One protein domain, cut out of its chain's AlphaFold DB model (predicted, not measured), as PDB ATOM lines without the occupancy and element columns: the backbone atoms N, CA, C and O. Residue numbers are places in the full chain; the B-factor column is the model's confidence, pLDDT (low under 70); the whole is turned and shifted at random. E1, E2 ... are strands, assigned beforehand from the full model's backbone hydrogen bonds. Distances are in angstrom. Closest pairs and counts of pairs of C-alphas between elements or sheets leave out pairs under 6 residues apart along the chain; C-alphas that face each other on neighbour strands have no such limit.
ATOM      1  N   VAL A  58     -44.348  -0.250 -56.440       74.00
ATOM      2  CA  VAL A  58     -43.522  -0.813 -55.362       74.00
ATOM      3  C   VAL A  58     -43.542   0.056 -54.109       74.00
ATOM      4  O   VAL A  58     -43.778   1.268 -54.166       74.00
ATOM      5  N   LEU A  59     -43.324  -0.573 -52.957       80.31
ATOM      6  CA  LEU A  59     -43.184   0.064 -51.657       80.31
ATOM      7  C   LEU A  59     -41.740  -0.105 -51.195       80.31
ATOM      8  O   LEU A  59     -41.287  -1.208 -50.913       80.31
ATOM      9  N   VAL A  60     -41.007   1.000 -51.120       81.31
ATOM     10  CA  VAL A  60     -39.609   0.984 -50.696       81.31
ATOM     11  C   VAL A  60     -39.546   1.276 -49.202       81.31
ATOM     12  O   VAL A  60     -39.855   2.391 -48.769       81.31
ATOM     13  N   CYS A  61     -39.138   0.268 -48.439       83.31
ATOM     14  CA  CYS A  61     -38.822   0.327 -47.021       83.31
ATOM     15  C   CYS A  61     -37.370   0.779 -46.861       83.31
ATOM     16  O   CYS A  61     -36.450  -0.005 -47.093       83.31
ATOM     17  N   LYS A  62     -37.148   2.046 -46.506       81.56
ATOM     18  CA  LYS A  62     -35.801   2.591 -46.301       81.56
ATOM     19  C   LYS A  62     -35.420   2.570 -44.834       81.56
ATOM     20  O   LYS A  62     -36.163   3.083 -43.994       81.56
ATOM     21  N   TYR A  63     -34.239   2.048 -44.560       81.81
ATOM     22  CA  TYR A  63     -33.595   2.063 -43.255       81.81
ATOM     23  C   TYR A  63     -32.495   3.124 -43.249       81.81
ATOM     24  O   TYR A  63     -32.108   3.635 -44.306       81.81
ATOM     25  N   SER A  64     -32.001   3.487 -42.070       75.06
ATOM     26  CA  SER A  64     -30.904   4.442 -41.961       75.06
ATOM     27  C   SER A  64     -29.635   3.951 -42.663       75.06
ATOM     28  O   SER A  64     -29.462   2.768 -42.959       75.06
ATOM     29  N   ALA A  65     -28.705   4.879 -42.911       69.81
ATOM     30  CA  ALA A  65     -27.400   4.582 -43.501       69.81
ATOM     31  C   ALA A  65     -26.619   3.491 -42.745       69.81
ATOM     32  O   ALA A  65     -25.842   2.754 -43.350       69.81
ATOM     33  N   LYS A  66     -26.837   3.394 -41.430       73.00
ATOM     34  CA  LYS A  66     -26.280   2.371 -40.542       73.00
ATOM     35  C   LYS A  66     -27.386   1.906 -39.593       73.00
ATOM     36  O   LYS A  66     -27.469   2.436 -38.482       73.00
ATOM     37  N   PRO A  67     -28.247   0.974 -40.030       73.25
ATOM     38  CA  PRO A  67     -29.393   0.608 -39.236       73.25
ATOM     39  C   PRO A  67     -28.985  -0.107 -37.962       73.25
ATOM     40  O   PRO A  67     -28.097  -0.960 -37.959       73.25
ATOM     41  N   SER A  68     -29.620   0.281 -36.862       78.06
ATOM     42  CA  SER A  68     -29.447  -0.422 -35.590       78.06
ATOM     43  C   SER A  68     -30.344  -1.656 -35.565       78.06
ATOM     44  O   SER A  68     -31.409  -1.676 -36.179       78.06
ATOM     45  N   TYR A  69     -29.942  -2.712 -34.862       79.56
ATOM     46  CA  TYR A  69     -30.786  -3.902 -34.761       79.56
ATOM     47  C   TYR A  69     -32.101  -3.580 -34.046       79.56
ATOM     48  O   TYR A  69     -32.124  -2.847 -33.058       79.56
ATOM     49  N   GLY A  70     -33.204  -4.108 -34.573       78.25
ATOM     50  CA  GLY A  70     -34.553  -3.729 -34.157       78.25
ATOM     51  C   GLY A  70     -35.116  -2.510 -34.897       78.25
ATOM     52  O   GLY A  70     -36.275  -2.155 -34.676       78.25
ATOM     53  N   GLU A  71     -34.342  -1.865 -35.778       80.44
ATOM     54  CA  GLU A  71     -34.815  -0.715 -36.545       80.44
ATOM     55  C   GLU A  71     -35.939  -1.114 -37.511       80.44
ATOM     56  O   GLU A  71     -35.793  -2.004 -38.354       80.44
ATOM     57  N   LYS A  72     -37.068  -0.409 -37.391       82.69
ATOM     58  CA  LYS A  72     -38.153  -0.426 -38.374       82.69
ATOM     59  C   LYS A  72     -37.848   0.574 -39.485       82.69
ATOM     60  O   LYS A  72     -37.177   1.574 -39.241       82.69
ATOM     61  N   ALA A  73     -38.378   0.336 -40.685       79.06
ATOM     62  CA  ALA A  73     -38.155   1.222 -41.825       79.06
ATOM     63  C   ALA A  73     -38.503   2.681 -41.478       79.06
ATOM     64  O   ALA A  73     -39.630   2.998 -41.097       79.06
ATOM     65  N   GLN A  74     -37.519   3.567 -41.614       78.75
ATOM     66  CA  GLN A  74     -37.636   4.978 -41.248       78.75
ATOM     67  C   GLN A  74     -38.480   5.752 -42.247       78.75
ATOM     68  O   GLN A  74     -39.242   6.645 -41.887       78.75
ATOM     69  N   THR A  75     -38.314   5.440 -43.531       76.94
ATOM     70  CA  THR A  75     -39.076   6.069 -44.603       76.94
ATOM     71  C   THR A  75     -39.677   4.988 -45.471       76.94
ATOM     72  O   THR A  75     -38.960   4.169 -46.039       76.94
ATOM     73  N   VAL A  76     -40.997   5.021 -45.613       77.81
ATOM     74  CA  VAL A  76     -41.724   4.105 -46.485       77.81
ATOM     75  C   VAL A  76     -42.370   4.917 -47.590       77.81
ATOM     76  O   VAL A  76     -43.215   5.775 -47.332       77.81
ATOM     77  N   LYS A  77     -41.936   4.688 -48.831       78.31
ATOM     78  CA  LYS A  77     -42.464   5.405 -49.996       78.31
ATOM     79  C   LYS A  77     -43.003   4.430 -51.020       78.31
ATOM     80  O   LYS A  77     -42.310   3.513 -51.444       78.31
ATOM     81  N   SER A  78     -44.234   4.685 -51.449       73.94
ATOM     82  CA  SER A  78     -44.784   4.049 -52.637       73.94
ATOM     83  C   SER A  78     -44.289   4.811 -53.857       73.94
ATOM     84  O   SER A  78     -44.487   6.024 -53.947       73.94
ATOM     85  N   VAL A  79     -43.627   4.109 -54.765       69.19
ATOM     86  CA  VAL A  79     -43.110   4.671 -56.015       69.19
ATOM     87  C   VAL A  79     -43.568   3.807 -57.185       69.19
ATOM     88  O   VAL A  79     -43.847   2.618 -57.021       69.19
ATOM     89  N   ALA A  80     -43.699   4.422 -58.362       69.12
ATOM     90  CA  ALA A  80     -43.909   3.666 -59.592       69.12
ATOM     91  C   ALA A  80     -42.690   2.767 -59.826       69.12
ATOM     92  O   ALA A  80     -41.557   3.189 -59.568       69.12
ATOM     93  N   TRP A  81     -42.923   1.532 -60.264       65.81
ATOM     94  CA  TRP A  81     -41.829   0.618 -60.561       65.81
ATOM     95  C   TRP A  81     -40.987   1.172 -61.718       65.81
ATOM     96  O   TRP A  81     -41.527   1.725 -62.679       65.81
ATOM     97  N   GLN A  82     -39.662   1.050 -61.613       60.53
ATOM     98  CA  GLN A  82     -38.747   1.400 -62.694       60.53
ATOM     99  C   GLN A  82     -37.956   0.165 -63.141       60.53
ATOM    100  O   GLN A  82     -37.468  -0.575 -62.282       60.53
ATOM    101  N   PRO A  83     -37.779  -0.038 -64.460       56.84
ATOM    102  CA  PRO A  83     -36.939  -1.108 -64.982       56.84
ATOM    103  C   PRO A  83     -35.495  -0.965 -64.478       56.84
ATOM    104  O   PRO A  83     -34.912   0.111 -64.586       56.84
ATOM    105  N   GLY A  84     -34.925  -2.044 -63.936       57.44
ATOM    106  CA  GLY A  84     -33.554  -2.077 -63.398       57.44
ATOM    107  C   GLY A  84     -33.448  -2.189 -61.873       57.44
ATOM    108  O   GLY A  84     -32.341  -2.327 -61.361       57.44
ATOM    109  N   TYR A  85     -34.574  -2.177 -61.151       58.41
ATOM    110  CA  TYR A  85     -34.634  -2.536 -59.732       58.41
ATOM    111  C   TYR A  85     -35.461  -3.810 -59.561       58.41
ATOM    112  O   TYR A  85     -36.661  -3.803 -59.848       58.41
ATOM    113  N   ASP A  86     -34.815  -4.886 -59.102       56.47
ATOM    114  CA  ASP A  86     -35.463  -6.190 -58.971       56.47
ATOM    115  C   ASP A  86     -36.553  -6.163 -57.883       56.47
ATOM    116  O   ASP A  86     -36.278  -5.850 -56.717       56.47
ATOM    117  N   PRO A  87     -37.807  -6.480 -58.247       55.69
ATOM    118  CA  PRO A  87     -38.909  -6.683 -57.312       55.69
ATOM    119  C   PRO A  87     -38.543  -7.681 -56.202       55.69
ATOM    120  O   PRO A  87     -38.086  -8.781 -56.492       55.69
ATOM    121  N   GLY A  88     -38.724  -7.306 -54.929       57.91
ATOM    122  CA  GLY A  88     -38.346  -8.135 -53.773       57.91
ATOM    123  C   GLY A  88     -36.871  -8.038 -53.362       57.91
ATOM    124  O   GLY A  88     -36.482  -8.601 -52.339       57.91
ATOM    125  N   GLY A  89     -36.047  -7.312 -54.124       63.41
ATOM    126  CA  GLY A  89     -34.639  -7.091 -53.817       63.41
ATOM    127  C   GLY A  89     -34.417  -6.026 -52.740       63.41
ATOM    128  O   GLY A  89     -35.167  -5.052 -52.613       63.41
ATOM    129  N   SER A  90     -33.339  -6.189 -51.974       62.94
ATOM    130  CA  SER A  90     -32.776  -5.118 -51.156       62.94
ATOM    131  C   SER A  90     -31.582  -4.489 -51.857       62.94
ATOM    132  O   SER A  90     -30.738  -5.200 -52.394       62.94
ATOM    133  N   PHE A  91     -31.471  -3.167 -51.818       65.25
ATOM    134  CA  PHE A  91     -30.321  -2.444 -52.344       65.25
ATOM    135  C   PHE A  91     -29.859  -1.392 -51.339       65.25
ATOM    136  O   PHE A  91     -30.658  -0.715 -50.688       65.25
ATOM    137  N   THR A  92     -28.550  -1.256 -51.196       62.81
ATOM    138  CA  THR A  92     -27.913  -0.234 -50.369       62.81
ATOM    139  C   THR A  92     -27.545   0.958 -51.241       62.81
ATOM    140  O   THR A  92     -26.944   0.819 -52.303       62.81
ATOM    141  N   HIS A  93     -27.913   2.160 -50.807       61.78
ATOM    142  CA  HIS A  93     -27.472   3.403 -51.441       61.78
ATOM    143  C   HIS A  93     -26.817   4.327 -50.413       61.78
ATOM    144  O   HIS A  93     -26.799   4.027 -49.221       61.78
ATOM    145  N   ALA A  94     -26.322   5.492 -50.844       57.28
ATOM    146  CA  ALA A  94     -25.646   6.472 -49.980       57.28
ATOM    147  C   ALA A  94     -26.481   6.974 -48.777       57.28
ATOM    148  O   ALA A  94     -25.975   7.723 -47.949       57.28
ATOM    149  N   GLN A  95     -27.758   6.585 -48.677       56.59
ATOM    150  CA  GLN A  95     -28.659   6.948 -47.580       56.59
ATOM    151  C   GLN A  95     -29.165   5.712 -46.799       56.59
ATOM    152  O   GLN A  95     -30.002   5.885 -45.921       56.59
ATOM    153  N   GLY A  96     -28.657   4.502 -47.083       67.88
ATOM    154  CA  GLY A  96     -28.917   3.272 -46.317       67.88
ATOM    155  C   GLY A  96     -29.441   2.071 -47.092       67.88
ATOM    156  O   GLY A  96     -29.614   2.122 -48.313       67.88
ATOM    157  N   LEU A  97     -29.641   0.969 -46.354       74.75
ATOM    158  CA  LEU A  97     -30.288  -0.252 -46.841       74.75
ATOM    159  C   LEU A  97     -31.746   0.068 -47.164       74.75
ATOM    160  O   LEU A  97     -32.445   0.702 -46.377       74.75
ATOM    161  N   SER A  98     -32.205  -0.361 -48.329       74.56
ATOM    162  CA  SER A  98     -33.596  -0.246 -48.740       74.56
ATOM    163  C   SER A  98     -34.091  -1.603 -49.202       74.56
ATOM    164  O   SER A  98     -33.408  -2.260 -49.979       74.56
ATOM    165  N   LEU A  99     -35.273  -2.014 -48.752       78.50
ATOM    166  CA  LEU A  99     -35.959  -3.199 -49.262       78.50
ATOM    167  C   LEU A  99     -37.146  -2.773 -50.118       78.50
ATOM    168  O   LEU A  99     -37.925  -1.905 -49.720       78.50
ATOM    169  N   ILE A 100     -37.289  -3.392 -51.283       76.00
ATOM    170  CA  ILE A 100     -38.431  -3.177 -52.162       76.00
ATOM    171  C   ILE A 100     -39.461  -4.272 -51.900       76.00
ATOM    172  O   ILE A 100     -39.231  -5.432 -52.228       76.00
ATOM    173  N   LEU A 101     -40.617  -3.897 -51.359       79.31
ATOM    174  CA  LEU A 101     -41.796  -4.756 -51.334       79.31
ATOM    175  C   LEU A 101     -42.627  -4.477 -52.584       79.31
ATOM    176  O   LEU A 101     -42.933  -3.322 -52.892       79.31
ATOM    177  N   THR A 102     -43.001  -5.516 -53.311       72.88
ATOM    178  CA  THR A 102     -43.815  -5.387 -54.523       72.88
ATOM    179  C   THR A 102     -45.190  -5.997 -54.318       72.88
ATOM    180  O   THR A 102     -45.407  -6.798 -53.406       72.88
ATOM    181  N   TRP A 103     -46.149  -5.547 -55.121       69.69
ATOM    182  CA  TRP A 103     -47.488  -6.119 -55.149       69.69
ATOM    183  C   TRP A 103     -48.099  -5.937 -56.536       69.69
ATOM    184  O   TRP A 103     -47.820  -4.943 -57.213       69.69
ATOM    185  N   ASP A 104     -48.953  -6.879 -56.920       66.75
ATOM    186  CA  ASP A 104     -49.644  -6.875 -58.209       66.75
ATOM    187  C   ASP A 104     -51.091  -6.382 -58.092       66.75
ATOM    188  O   ASP A 104     -51.681  -6.307 -57.005       66.75
ATOM    189  N   THR A 105     -51.693  -6.044 -59.232       57.97
ATOM    190  CA  THR A 105     -53.095  -5.632 -59.334       57.97
ATOM    191  C   THR A 105     -54.008  -6.783 -58.887       57.97
ATOM    192  O   THR A 105     -54.208  -7.761 -59.599       57.97
ATOM    193  N   GLY A 106     -54.547  -6.682 -57.667       59.72
ATOM    194  CA  GLY A 106     -55.372  -7.720 -57.032       59.72
ATOM    195  C   GLY A 106     -54.833  -8.219 -55.687       59.72
ATOM    196  O   GLY A 106     -55.577  -8.852 -54.941       59.72
ATOM    197  N   GLN A 107     -53.585  -7.891 -55.334       64.62
ATOM    198  CA  GLN A 107     -53.054  -8.096 -53.984       64.62
ATOM    199  C   GLN A 107     -53.271  -6.861 -53.102       64.62
ATOM    200  O   GLN A 107     -53.328  -5.724 -53.582       64.62
ATOM    201  N   ASN A 108     -53.383  -7.085 -51.789       65.31
ATOM    202  CA  ASN A 108     -53.448  -5.991 -50.827       65.31
ATOM    203  C   ASN A 108     -52.153  -5.190 -50.899       65.31
ATOM    204  O   ASN A 108     -51.060  -5.736 -50.773       65.31
ATOM    205  N   LYS A 109     -52.292  -3.877 -51.081       72.81
ATOM    206  CA  LYS A 109     -51.150  -2.971 -51.096       72.81
ATOM    207  C   LYS A 109     -50.379  -3.101 -49.768       72.81
ATOM    208  O   LYS A 109     -50.995  -2.875 -48.724       72.81
ATOM    209  N   PRO A 110     -49.061  -3.373 -49.795       76.44
ATOM    210  CA  PRO A 110     -48.251  -3.429 -48.596       76.44
ATOM    211  C   PRO A 110     -48.287  -2.092 -47.865       76.44
ATOM    212  O   PRO A 110     -48.321  -1.001 -48.455       76.44
ATOM    213  N   THR A 111     -48.296  -2.203 -46.549       78.00
ATOM    214  CA  THR A 111     -48.326  -1.093 -45.613       78.00
ATOM    215  C   THR A 111     -46.954  -0.897 -44.985       78.00
ATOM    216  O   THR A 111     -46.068  -1.744 -45.064       78.00
ATOM    217  N   THR A 112     -46.770   0.223 -44.293       77.38
ATOM    218  CA  THR A 112     -45.566   0.476 -43.491       77.38
ATOM    219  C   THR A 112     -45.286  -0.633 -42.469       77.38
ATOM    220  O   THR A 112     -44.128  -0.864 -42.138       77.38
ATOM    221  N   GLY A 113     -46.323  -1.329 -41.982       78.56
ATOM    222  CA  GLY A 113     -46.180  -2.439 -41.038       78.56
ATOM    223  C   GLY A 113     -45.593  -3.714 -41.647       78.56
ATOM    224  O   GLY A 113     -45.109  -4.555 -40.899       78.56
ATOM    225  N   ASP A 114     -45.596  -3.830 -42.976       83.44
ATOM    226  CA  ASP A 114     -45.063  -4.988 -43.702       83.44
ATOM    227  C   ASP A 114     -43.556  -4.872 -43.975       83.44
ATOM    228  O   ASP A 114     -42.931  -5.823 -44.440       83.44
ATOM    229  N   CYS A 115     -42.952  -3.719 -43.678       83.31
ATOM    230  CA  CYS A 115     -41.508  -3.555 -43.759       83.31
ATOM    231  C   CYS A 115     -40.807  -4.377 -42.660       83.31
ATOM    232  O   CYS A 115     -41.105  -4.159 -41.478       83.31
ATOM    233  N   PRO A 116     -39.843  -5.256 -43.004       85.50
ATOM    234  CA  PRO A 116     -39.150  -6.085 -42.026       85.50
ATOM    235  C   PRO A 116     -38.406  -5.262 -40.982       85.50
ATOM    236  O   PRO A 116     -38.053  -4.099 -41.192       85.50
ATOM    237  N   THR A 117     -38.095  -5.892 -39.858       87.62
ATOM    238  CA  THR A 117     -37.189  -5.295 -38.874       87.62
ATOM    239  C   THR A 117     -35.743  -5.664 -39.202       87.62
ATOM    240  O   THR A 117     -35.451  -6.824 -39.500       87.62
ATOM    241  N   TYR A 118     -34.827  -4.696 -39.153       84.44
ATOM    242  CA  TYR A 118     -33.406  -4.971 -39.375       84.44
ATOM    243  C   TYR A 118     -32.831  -5.802 -38.218       84.44
ATOM    244  O   TYR A 118     -32.982  -5.424 -37.053       84.44
ATOM    245  N   THR A 119     -32.176  -6.927 -38.513       84.00
ATOM    246  CA  THR A 119     -31.608  -7.833 -37.500       84.00
ATOM    247  C   THR A 119     -30.175  -8.242 -37.828       84.00
ATOM    248  O   THR A 119     -29.744  -8.203 -38.980       84.00
ATOM    249  N   ALA A 120     -29.428  -8.644 -36.798       85.44
ATOM    250  CA  ALA A 120     -28.095  -9.206 -36.963       85.44
ATOM    251  C   ALA A 120     -28.167 -10.573 -37.649       85.44
ATOM    252  O   ALA A 120     -29.105 -11.343 -37.423       85.44
ATOM    253  N   LEU A 121     -27.144 -10.875 -38.445       85.69
ATOM    254  CA  LEU A 121     -26.953 -12.207 -38.990       85.69
ATOM    255  C   LEU A 121     -26.527 -13.170 -37.859       85.69
ATOM    256  O   LEU A 121     -25.641 -12.811 -37.078       85.69
ATOM    257  N   PRO A 122     -27.126 -14.370 -37.740       87.88
ATOM    258  CA  PRO A 122     -26.680 -15.365 -36.768       87.88
ATOM    259  C   PRO A 122     -25.223 -15.817 -37.011       87.88
ATOM    260  O   PRO A 122     -24.746 -15.777 -38.146       87.88
ATOM    261  N   PRO A 123     -24.486 -16.268 -35.981       86.62
ATOM    262  CA  PRO A 123     -23.178 -16.887 -36.185       86.62
ATOM    263  C   PRO A 123     -23.303 -18.228 -36.928       86.62
ATOM    264  O   PRO A 123     -24.321 -18.912 -36.816       86.62
ATOM    265  N   ALA A 124     -22.250 -18.607 -37.659       84.25
ATOM    266  CA  ALA A 124     -22.188 -19.877 -38.377       84.25
ATOM    267  C   ALA A 124     -22.320 -21.078 -37.411       84.25
ATOM    268  O   ALA A 124     -21.646 -21.094 -36.375       84.25
ATOM    269  N   PRO A 125     -23.159 -22.081 -37.725       89.06
ATOM    270  CA  PRO A 125     -23.277 -23.301 -36.921       89.06
ATOM    271  C   PRO A 125     -22.018 -24.178 -36.962       89.06
ATOM    272  O   PRO A 125     -21.119 -23.963 -37.768       89.06
ATOM    273  N   THR A 126     -21.922 -25.172 -36.078       87.88
ATOM    274  CA  THR A 126     -20.778 -26.100 -36.054       87.88
ATOM    275  C   THR A 126     -20.941 -27.232 -37.074       87.88
ATOM    276  O   THR A 126     -22.050 -27.542 -37.514       87.88
ATOM    277  N   VAL A 127     -19.832 -27.883 -37.425       89.00
ATOM    278  CA  VAL A 127     -19.782 -29.055 -38.314       89.00
ATOM    279  C   VAL A 127     -19.564 -30.328 -37.484       89.00
ATOM    280  O   VAL A 127     -18.839 -30.302 -36.489       89.00
ATOM    281  N   ASN A 128     -20.208 -31.428 -37.870       87.44
ATOM    282  CA  ASN A 128     -19.932 -32.783 -37.400       87.44
ATOM    283  C   ASN A 128     -19.036 -33.502 -38.422       87.44
ATOM    284  O   ASN A 128     -19.469 -33.732 -39.551       87.44
ATOM    285  N   ASP A 129     -17.815 -33.856 -38.019       83.00
ATOM    286  CA  ASP A 129     -16.748 -34.363 -38.892       83.00
ATOM    287  C   ASP A 129     -16.159 -35.689 -38.354       83.00
ATOM    288  O   ASP A 129     -15.256 -35.677 -37.509       83.00
ATOM    289  N   PRO A 130     -16.734 -36.850 -38.727       81.12
ATOM    290  CA  PRO A 130     -16.204 -38.167 -38.361       81.12
ATOM    291  C   PRO A 130     -14.951 -38.537 -39.180       81.12
ATOM    292  O   PRO A 130     -14.784 -38.063 -40.289       81.12
ATOM    293  N   CYS A 131     -14.086 -39.448 -38.692       75.88
ATOM    294  CA  CYS A 131     -12.924 -39.885 -39.491       75.88
ATOM    295  C   CYS A 131     -13.367 -40.491 -40.834       75.88
ATOM    296  O   CYS A 131     -14.381 -41.194 -40.909       75.88
ATOM    297  N   GLY A 132     -12.605 -40.225 -41.887       75.88
ATOM    298  CA  GLY A 132     -12.963 -40.534 -43.268       75.88
ATOM    299  C   GLY A 132     -12.696 -39.337 -44.174       75.88
ATOM    300  O   GLY A 132     -12.340 -38.264 -43.711       75.88
ATOM    301  N   LEU A 133     -12.790 -39.543 -45.486       77.81
ATOM    302  CA  LEU A 133     -12.623 -38.463 -46.458       77.81
ATOM    303  C   LEU A 133     -13.997 -38.008 -46.956       77.81
ATOM    304  O   LEU A 133     -14.756 -38.841 -47.459       77.81
ATOM    305  N   ASN A 134     -14.255 -36.699 -46.918       78.12
ATOM    306  CA  ASN A 134     -15.441 -36.041 -47.489       78.12
ATOM    307  C   ASN A 134     -16.774 -36.506 -46.872       78.12
ATOM    308  O   ASN A 134     -17.746 -36.754 -47.594       78.12
ATOM    309  N   ASN A 135     -16.819 -36.662 -45.551       79.19
ATOM    310  CA  ASN A 135     -17.990 -37.120 -44.803       79.19
ATOM    311  C   ASN A 135     -18.466 -36.129 -43.717       79.19
ATOM    312  O   ASN A 135     -19.409 -36.453 -42.987       79.19
ATOM    313  N   ALA A 136     -17.887 -34.926 -43.638       87.19
ATOM    314  CA  ALA A 136     -18.360 -33.861 -42.752       87.19
ATOM    315  C   ALA A 136     -19.775 -33.341 -43.097       87.19
ATOM    316  O   ALA A 136     -20.162 -33.231 -44.261       87.19
ATOM    317  N   THR A 137     -20.560 -32.982 -42.073       87.56
ATOM    318  CA  THR A 137     -21.967 -32.530 -42.193       87.56
ATOM    319  C   THR A 137     -22.288 -31.346 -41.271       87.56
ATOM    320  O   THR A 137     -21.697 -31.204 -40.205       87.56
ATOM    321  N   TRP A 138     -23.233 -30.474 -41.643       91.12
ATOM    322  CA  TRP A 138     -23.645 -29.336 -40.801       91.12
ATOM    323  C   TRP A 138     -24.536 -29.747 -39.620       91.12
ATOM    324  O   TRP A 138     -25.494 -30.500 -39.792       91.12
ATOM    325  N   ASN A 139     -24.316 -29.146 -38.446       89.50
ATOM    326  CA  ASN A 139     -25.278 -29.184 -37.340       89.50
ATOM    327  C   ASN A 139     -26.325 -28.073 -37.529       89.50
ATOM    328  O   ASN A 139     -26.136 -26.942 -37.079       89.50
ATOM    329  N   VAL A 140     -27.421 -28.381 -38.229       89.00
ATOM    330  CA  VAL A 140     -28.455 -27.399 -38.611       89.00
ATOM    331  C   VAL A 140     -29.220 -26.881 -37.377       89.00
ATOM    332  O   VAL A 140     -29.817 -27.688 -36.660       89.00
ATOM    333  N   PRO A 141     -29.246 -25.557 -37.112       90.81
ATOM    334  CA  PRO A 141     -30.031 -24.985 -36.019       90.81
ATOM    335  C   PRO A 141     -31.540 -25.151 -36.220       90.81
ATOM    336  O   PRO A 141     -32.025 -25.311 -37.336       90.81
ATOM    337  N   ALA A 142     -32.304 -25.047 -35.132       90.12
ATOM    338  CA  ALA A 142     -33.760 -25.041 -35.209       90.12
ATOM    339  C   ALA A 142     -34.306 -23.700 -35.731       90.12
ATOM    340  O   ALA A 142     -33.810 -22.620 -35.403       90.12
ATOM    341  N   ASP A 143     -35.393 -23.783 -36.492       90.81
ATOM    342  CA  ASP A 143     -36.215 -22.653 -36.913       90.81
ATOM    343  C   ASP A 143     -36.712 -21.804 -35.730       90.81
ATOM    344  O   ASP A 143     -37.144 -22.330 -34.702       90.81
ATOM    345  N   THR A 144     -36.766 -20.483 -35.907       89.81
ATOM    346  CA  THR A 144     -37.387 -19.559 -34.942       89.81
ATOM    347  C   THR A 144     -38.706 -19.004 -35.484       89.81
ATOM    348  O   THR A 144     -39.156 -19.364 -36.576       89.81
ATOM    349  N   SER A 145     -39.363 -18.121 -34.729       86.31
ATOM    350  CA  SER A 145     -40.571 -17.429 -35.200       86.31
ATOM    351  C   SER A 145     -40.310 -16.509 -36.397       86.31
ATOM    352  O   SER A 145     -41.237 -16.242 -37.157       86.31
ATOM    353  N   THR A 146     -39.069 -16.053 -36.599       87.69
ATOM    354  CA  THR A 146     -38.693 -15.132 -37.685       87.69
ATOM    355  C   THR A 146     -37.695 -15.718 -38.677       87.69
ATOM    356  O   THR A 146     -37.580 -15.170 -39.768       87.69
ATOM    357  N   LEU A 147     -36.980 -16.793 -38.333       91.88
ATOM    358  CA  LEU A 147     -35.927 -17.386 -39.163       91.88
ATOM    359  C   LEU A 147     -36.207 -18.848 -39.493       91.88
ATOM    360  O   LEU A 147     -36.756 -19.590 -38.670       91.88
ATOM    361  N   ARG A 148     -35.780 -19.253 -40.683       90.62
ATOM    362  CA  ARG A 148     -35.791 -20.629 -41.166       90.62
ATOM    363  C   ARG A 148     -34.373 -21.084 -41.501       90.62
ATOM    364  O   ARG A 148     -33.655 -20.339 -42.162       90.62
ATOM    365  N   TRP A 149     -34.002 -22.288 -41.072       93.75
ATOM    366  CA  TRP A 149     -32.708 -22.920 -41.338       93.75
ATOM    367  C   TRP A 149     -32.889 -24.203 -42.142       93.75
ATOM    368  O   TRP A 149     -33.774 -25.007 -41.846       93.75
ATOM    369  N   TYR A 150     -32.054 -24.420 -43.155       91.44
ATOM    370  CA  TYR A 150     -32.067 -25.666 -43.921       91.44
ATOM    371  C   TYR A 150     -30.762 -25.873 -44.692       91.44
ATOM    372  O   TYR A 150     -30.056 -24.917 -45.002       91.44
ATOM    373  N   VAL A 151     -30.462 -27.131 -45.024       90.62
ATOM    374  CA  VAL A 151     -29.391 -27.496 -45.960       90.62
ATOM    375  C   VAL A 151     -30.022 -27.839 -47.302       90.62
ATOM    376  O   VAL A 151     -31.022 -28.559 -47.347       90.62
ATOM    377  N   ASP A 152     -29.483 -27.291 -48.384       89.56
ATOM    378  CA  ASP A 152     -29.984 -27.560 -49.731       89.56
ATOM    379  C   ASP A 152     -29.398 -28.851 -50.337       89.56
ATOM    380  O   ASP A 152     -28.577 -29.544 -49.738       89.56
ATOM    381  N   SER A 153     -29.831 -29.198 -51.550       87.25
ATOM    382  CA  SER A 153     -29.364 -30.400 -52.257       87.25
ATOM    383  C   SER A 153     -27.876 -30.378 -52.619       87.25
ATOM    384  O   SER A 153     -27.319 -31.430 -52.921       87.25
ATOM    385  N   SER A 154     -27.242 -29.203 -52.625       86.12
ATOM    386  CA  SER A 154     -25.795 -29.049 -52.804       86.12
ATOM    387  C   SER A 154     -25.019 -29.196 -51.496       86.12
ATOM    388  O   SER A 154     -23.796 -29.220 -51.544       86.12
ATOM    389  N   GLY A 155     -25.689 -29.322 -50.347       85.06
ATOM    390  CA  GLY A 155     -25.051 -29.432 -49.034       85.06
ATOM    391  C   GLY A 155     -24.735 -28.083 -48.377       85.06
ATOM    392  O   GLY A 155     -24.114 -28.064 -47.312       85.06
ATOM    393  N   HIS A 156     -25.162 -26.969 -48.979       91.06
ATOM    394  CA  HIS A 156     -24.970 -25.628 -48.432       91.06
ATOM    395  C   HIS A 156     -25.989 -25.332 -47.333       91.06
ATOM    396  O   HIS A 156     -27.167 -25.674 -47.468       91.06
ATOM    397  N   LEU A 157     -25.548 -24.691 -46.249       92.69
ATOM    398  CA  LEU A 157     -26.412 -24.315 -45.132       92.69
ATOM    399  C   LEU A 157     -26.935 -22.888 -45.287       92.69
ATOM    400  O   LEU A 157     -26.167 -21.930 -45.290       92.69
ATOM    401  N   TRP A 158     -28.257 -22.747 -45.296       92.31
ATOM    402  CA  TRP A 158     -28.947 -21.475 -45.463       92.31
ATOM    403  C   TRP A 158     -29.693 -21.051 -44.198       92.31
ATOM    404  O   TRP A 158     -30.306 -21.879 -43.513       92.31
ATOM    405  N   VAL A 159     -29.705 -19.740 -43.943       93.06
ATOM    406  CA  VAL A 159     -30.682 -19.082 -43.064       93.06
ATOM    407  C   VAL A 159     -31.469 -18.049 -43.855       93.06
ATOM    408  O   VAL A 159     -30.892 -17.226 -44.560       93.06
ATOM    409  N   GLU A 160     -32.791 -18.055 -43.728       91.88
ATOM    410  CA  GLU A 160     -33.656 -17.077 -44.388       91.88
ATOM    411  C   GLU A 160     -34.734 -16.518 -43.457       91.88
ATOM    412  O   GLU A 160     -35.154 -17.140 -42.477       91.88
ATOM    413  N   SER A 161     -35.175 -15.306 -43.770       89.50
ATOM    414  CA  SER A 161     -36.279 -14.626 -43.105       89.50
ATOM    415  C   SER A 161     -37.600 -15.306 -43.448       89.50
ATOM    416  O   SER A 161     -37.946 -15.469 -44.619       89.50
ATOM    417  N   LYS A 162     -38.373 -15.679 -42.427       90.12
ATOM    418  CA  LYS A 162     -39.741 -16.168 -42.618       90.12
ATOM    419  C   LYS A 162     -40.639 -15.044 -43.123       90.12
ATOM    420  O   LYS A 162     -40.464 -13.877 -42.772       90.12
ATOM    421  N   LEU A 163     -41.637 -15.422 -43.914       86.56
ATOM    422  CA  LEU A 163     -42.655 -14.501 -44.401       86.56
ATOM    423  C   LEU A 163     -43.763 -14.338 -43.354       86.56
ATOM    424  O   LEU A 163     -44.218 -15.310 -42.752       86.56
ATOM    425  N   GLY A 164     -44.188 -13.098 -43.129       78.69
ATOM    426  CA  GLY A 164     -45.329 -12.764 -42.288       78.69
ATOM    427  C   GLY A 164     -46.667 -13.105 -42.955       78.69
ATOM    428  O   GLY A 164     -46.699 -13.560 -44.099       78.69
ATOM    429  N   PRO A 165     -47.799 -12.833 -42.280       78.19
ATOM    430  CA  PRO A 165     -49.141 -13.172 -42.774       78.19
ATOM    431  C   PRO A 165     -49.471 -12.601 -44.160       78.19
ATOM    432  O   PRO A 165     -50.246 -13.192 -44.902       78.19
ATOM    433  N   ASN A 166     -48.858 -11.467 -44.511       74.81
ATOM    434  CA  ASN A 166     -49.052 -10.781 -45.788       74.81
ATOM    435  C   ASN A 166     -48.037 -11.209 -46.867       74.81
ATOM    436  O   ASN A 166     -47.976 -10.589 -47.922       74.81
ATOM    437  N   GLY A 167     -47.236 -12.251 -46.614       78.62
ATOM    438  CA  GLY A 167     -46.270 -12.791 -47.576       78.62
ATOM    439  C   GLY A 167     -44.951 -12.020 -47.673       78.62
ATOM    440  O   GLY A 167     -44.149 -12.314 -48.554       78.62
ATOM    441  N   TYR A 168     -44.700 -11.061 -46.777       83.06
ATOM    442  CA  TYR A 168     -43.485 -10.238 -46.772       83.06
ATOM    443  C   TYR A 168     -42.487 -10.671 -45.687       83.06
ATOM    444  O   TYR A 168     -42.922 -11.155 -44.641       83.06
ATOM    445  N   PRO A 169     -41.166 -10.508 -45.894       84.25
ATOM    446  CA  PRO A 169     -40.152 -10.907 -44.917       84.25
ATOM    447  C   PRO A 169     -40.364 -10.236 -43.556       84.25
ATOM    448  O   PRO A 169     -40.626  -9.036 -43.489       84.25
ATOM    449  N   LEU A 170     -40.218 -10.991 -42.465       86.06
ATOM    450  CA  LEU A 170     -40.358 -10.467 -41.099       86.06
ATOM    451  C   LEU A 170     -39.114  -9.696 -40.641       86.06
ATOM    452  O   LEU A 170     -39.209  -8.693 -39.927       86.06
ATOM    453  N   VAL A 171     -37.941 -10.162 -41.066       86.25
ATOM    454  CA  VAL A 171     -36.644  -9.535 -40.793       86.25
ATOM    455  C   VAL A 171     -35.800  -9.375 -42.056       86.25
ATOM    456  O   VAL A 171     -36.060 -10.018 -43.076       86.25
ATOM    457  N   ILE A 172     -34.791  -8.512 -41.987       85.94
ATOM    458  CA  ILE A 172     -33.781  -8.341 -43.034       85.94
ATOM    459  C   ILE A 172     -32.389  -8.256 -42.396       85.94
ATOM    460  O   ILE A 172     -32.202  -7.580 -41.381       85.94
ATOM    461  N   PHE A 173     -31.440  -8.978 -42.979       84.69
ATOM    462  CA  PHE A 173     -30.031  -9.036 -42.600       84.69
ATOM    463  C   PHE A 173     -29.210  -7.972 -43.349       84.69
ATOM    464  O   PHE A 173     -29.710  -7.349 -44.292       84.69
ATOM    465  N   PRO A 174     -27.934  -7.747 -42.976       82.25
ATOM    466  CA  PRO A 174     -27.055  -6.830 -43.702       82.25
ATOM    467  C   PRO A 174     -26.899  -7.144 -45.198       82.25
ATOM    468  O   PRO A 174     -26.691  -6.224 -45.986       82.25
ATOM    469  N   ASP A 175     -26.998  -8.416 -45.581       78.06
ATOM    470  CA  ASP A 175     -26.791  -8.932 -46.936       78.06
ATOM    471  C   ASP A 175     -28.090  -9.316 -47.667       78.06
ATOM    472  O   ASP A 175     -28.048  -9.736 -48.822       78.06
ATOM    473  N   GLY A 176     -29.248  -9.110 -47.032       81.50
ATOM    474  CA  GLY A 176     -30.559  -9.331 -47.634       81.50
ATOM    475  C   GLY A 176     -31.484 -10.151 -46.743       81.50
ATOM    476  O   GLY A 176     -31.446 -10.067 -45.521       81.50
ATOM    477  N   THR A 177     -32.386 -10.918 -47.346       85.06
ATOM    478  CA  THR A 177     -33.391 -11.710 -46.612       85.06
ATOM    479  C   THR A 177     -32.953 -13.147 -46.342       85.06
ATOM    480  O   THR A 177     -33.637 -13.850 -45.602       85.06
ATOM    481  N   ARG A 178     -31.819 -13.580 -46.900       89.25
ATOM    482  CA  ARG A 178     -31.212 -14.894 -46.672       89.25
ATOM    483  C   ARG A 178     -29.689 -14.814 -46.727       89.25
ATOM    484  O   ARG A 178     -29.168 -13.952 -47.430       89.25
ATOM    485  N   HIS A 179     -29.023 -15.749 -46.064       90.00
ATOM    486  CA  HIS A 179     -27.569 -15.888 -46.027       90.00
ATOM    487  C   HIS A 179     -27.156 -17.357 -46.200       90.00
ATOM    488  O   HIS A 179     -27.822 -18.247 -45.667       90.00
ATOM    489  N   ASP A 180     -26.062 -17.585 -46.931       91.94
ATOM    490  CA  ASP A 180     -25.445 -18.896 -47.188       91.94
ATOM    491  C   ASP A 180     -24.141 -19.034 -46.393       91.94
ATOM    492  O   ASP A 180     -23.227 -18.224 -46.563       91.94
ATOM    493  N   TYR A 181     -24.038 -20.071 -45.561       90.06
ATOM    494  CA  TYR A 181     -22.828 -20.402 -44.801       90.06
ATOM    495  C   TYR A 181     -21.879 -21.365 -45.540       90.06
ATOM    496  O   TYR A 181     -20.777 -21.618 -45.050       90.06
ATOM    497  N   GLY A 182     -22.258 -21.883 -46.711       90.81
ATOM    498  CA  GLY A 182     -21.428 -22.760 -47.541       90.81
ATOM    499  C   GLY A 182     -21.485 -24.243 -47.159       90.81
ATOM    500  O   GLY A 182     -22.401 -24.696 -46.471       90.81
ATOM    501  N   LEU A 183     -20.496 -25.014 -47.630       87.12
ATOM    502  CA  LEU A 183     -20.310 -26.440 -47.328       87.12
ATOM    503  C   LEU A 183     -19.637 -26.662 -45.961       87.12
ATOM    504  O   LEU A 183     -18.804 -25.845 -45.553       87.12
TER     505      LEU A 183
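This is residues 58 to 183 of the 764 residues of an uncharacterized protein of Austwickia sp (UniProt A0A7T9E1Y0). Little regular structure: a strongly twisted sheet, E2 E1 E4 E3, at one end, a smaller sheet, E5 E6 E7, farther along, and long loops, with residues 130 to 135 sticking out at the far end. The 126 printed residues, all strand by class, hold seven named strands, E1 to E7 in order, with only 36 residues. Both sheets are antiparallel in those orders. The whole is only just loose, close to compact, with radius of gyration of the C-alphas 17.0 A and spans 57 by 33 by 29 A.

E1, residues 58 to 62, begins at C-alpha 58 (-43.522, -0.813, -55.362). E2 is 75 to 80, E3 90 to 93, E4 96 to 103, 22.6 A from first to last C-alpha. E5 is 147 to 151, E6 157 to 161, E7 178 to 180, ending at C-alpha 180 (-25.445, -18.896, -47.188).

Within hydrogen-bond range are N 60 and O 77 of hairpin E1 and E2, 2.8 A, and N 59 and O 101 of E1 and E4, 2.8 A. E5 E6 E7 is a meander, each strand the antiparallel neighbour of the one before.

The printed part has no cut. Links E1 to E2, E4 to E5 and E6 to E7 are long. Residues 65, 79 to 96 and 103 to 108 have pLDDT under 70.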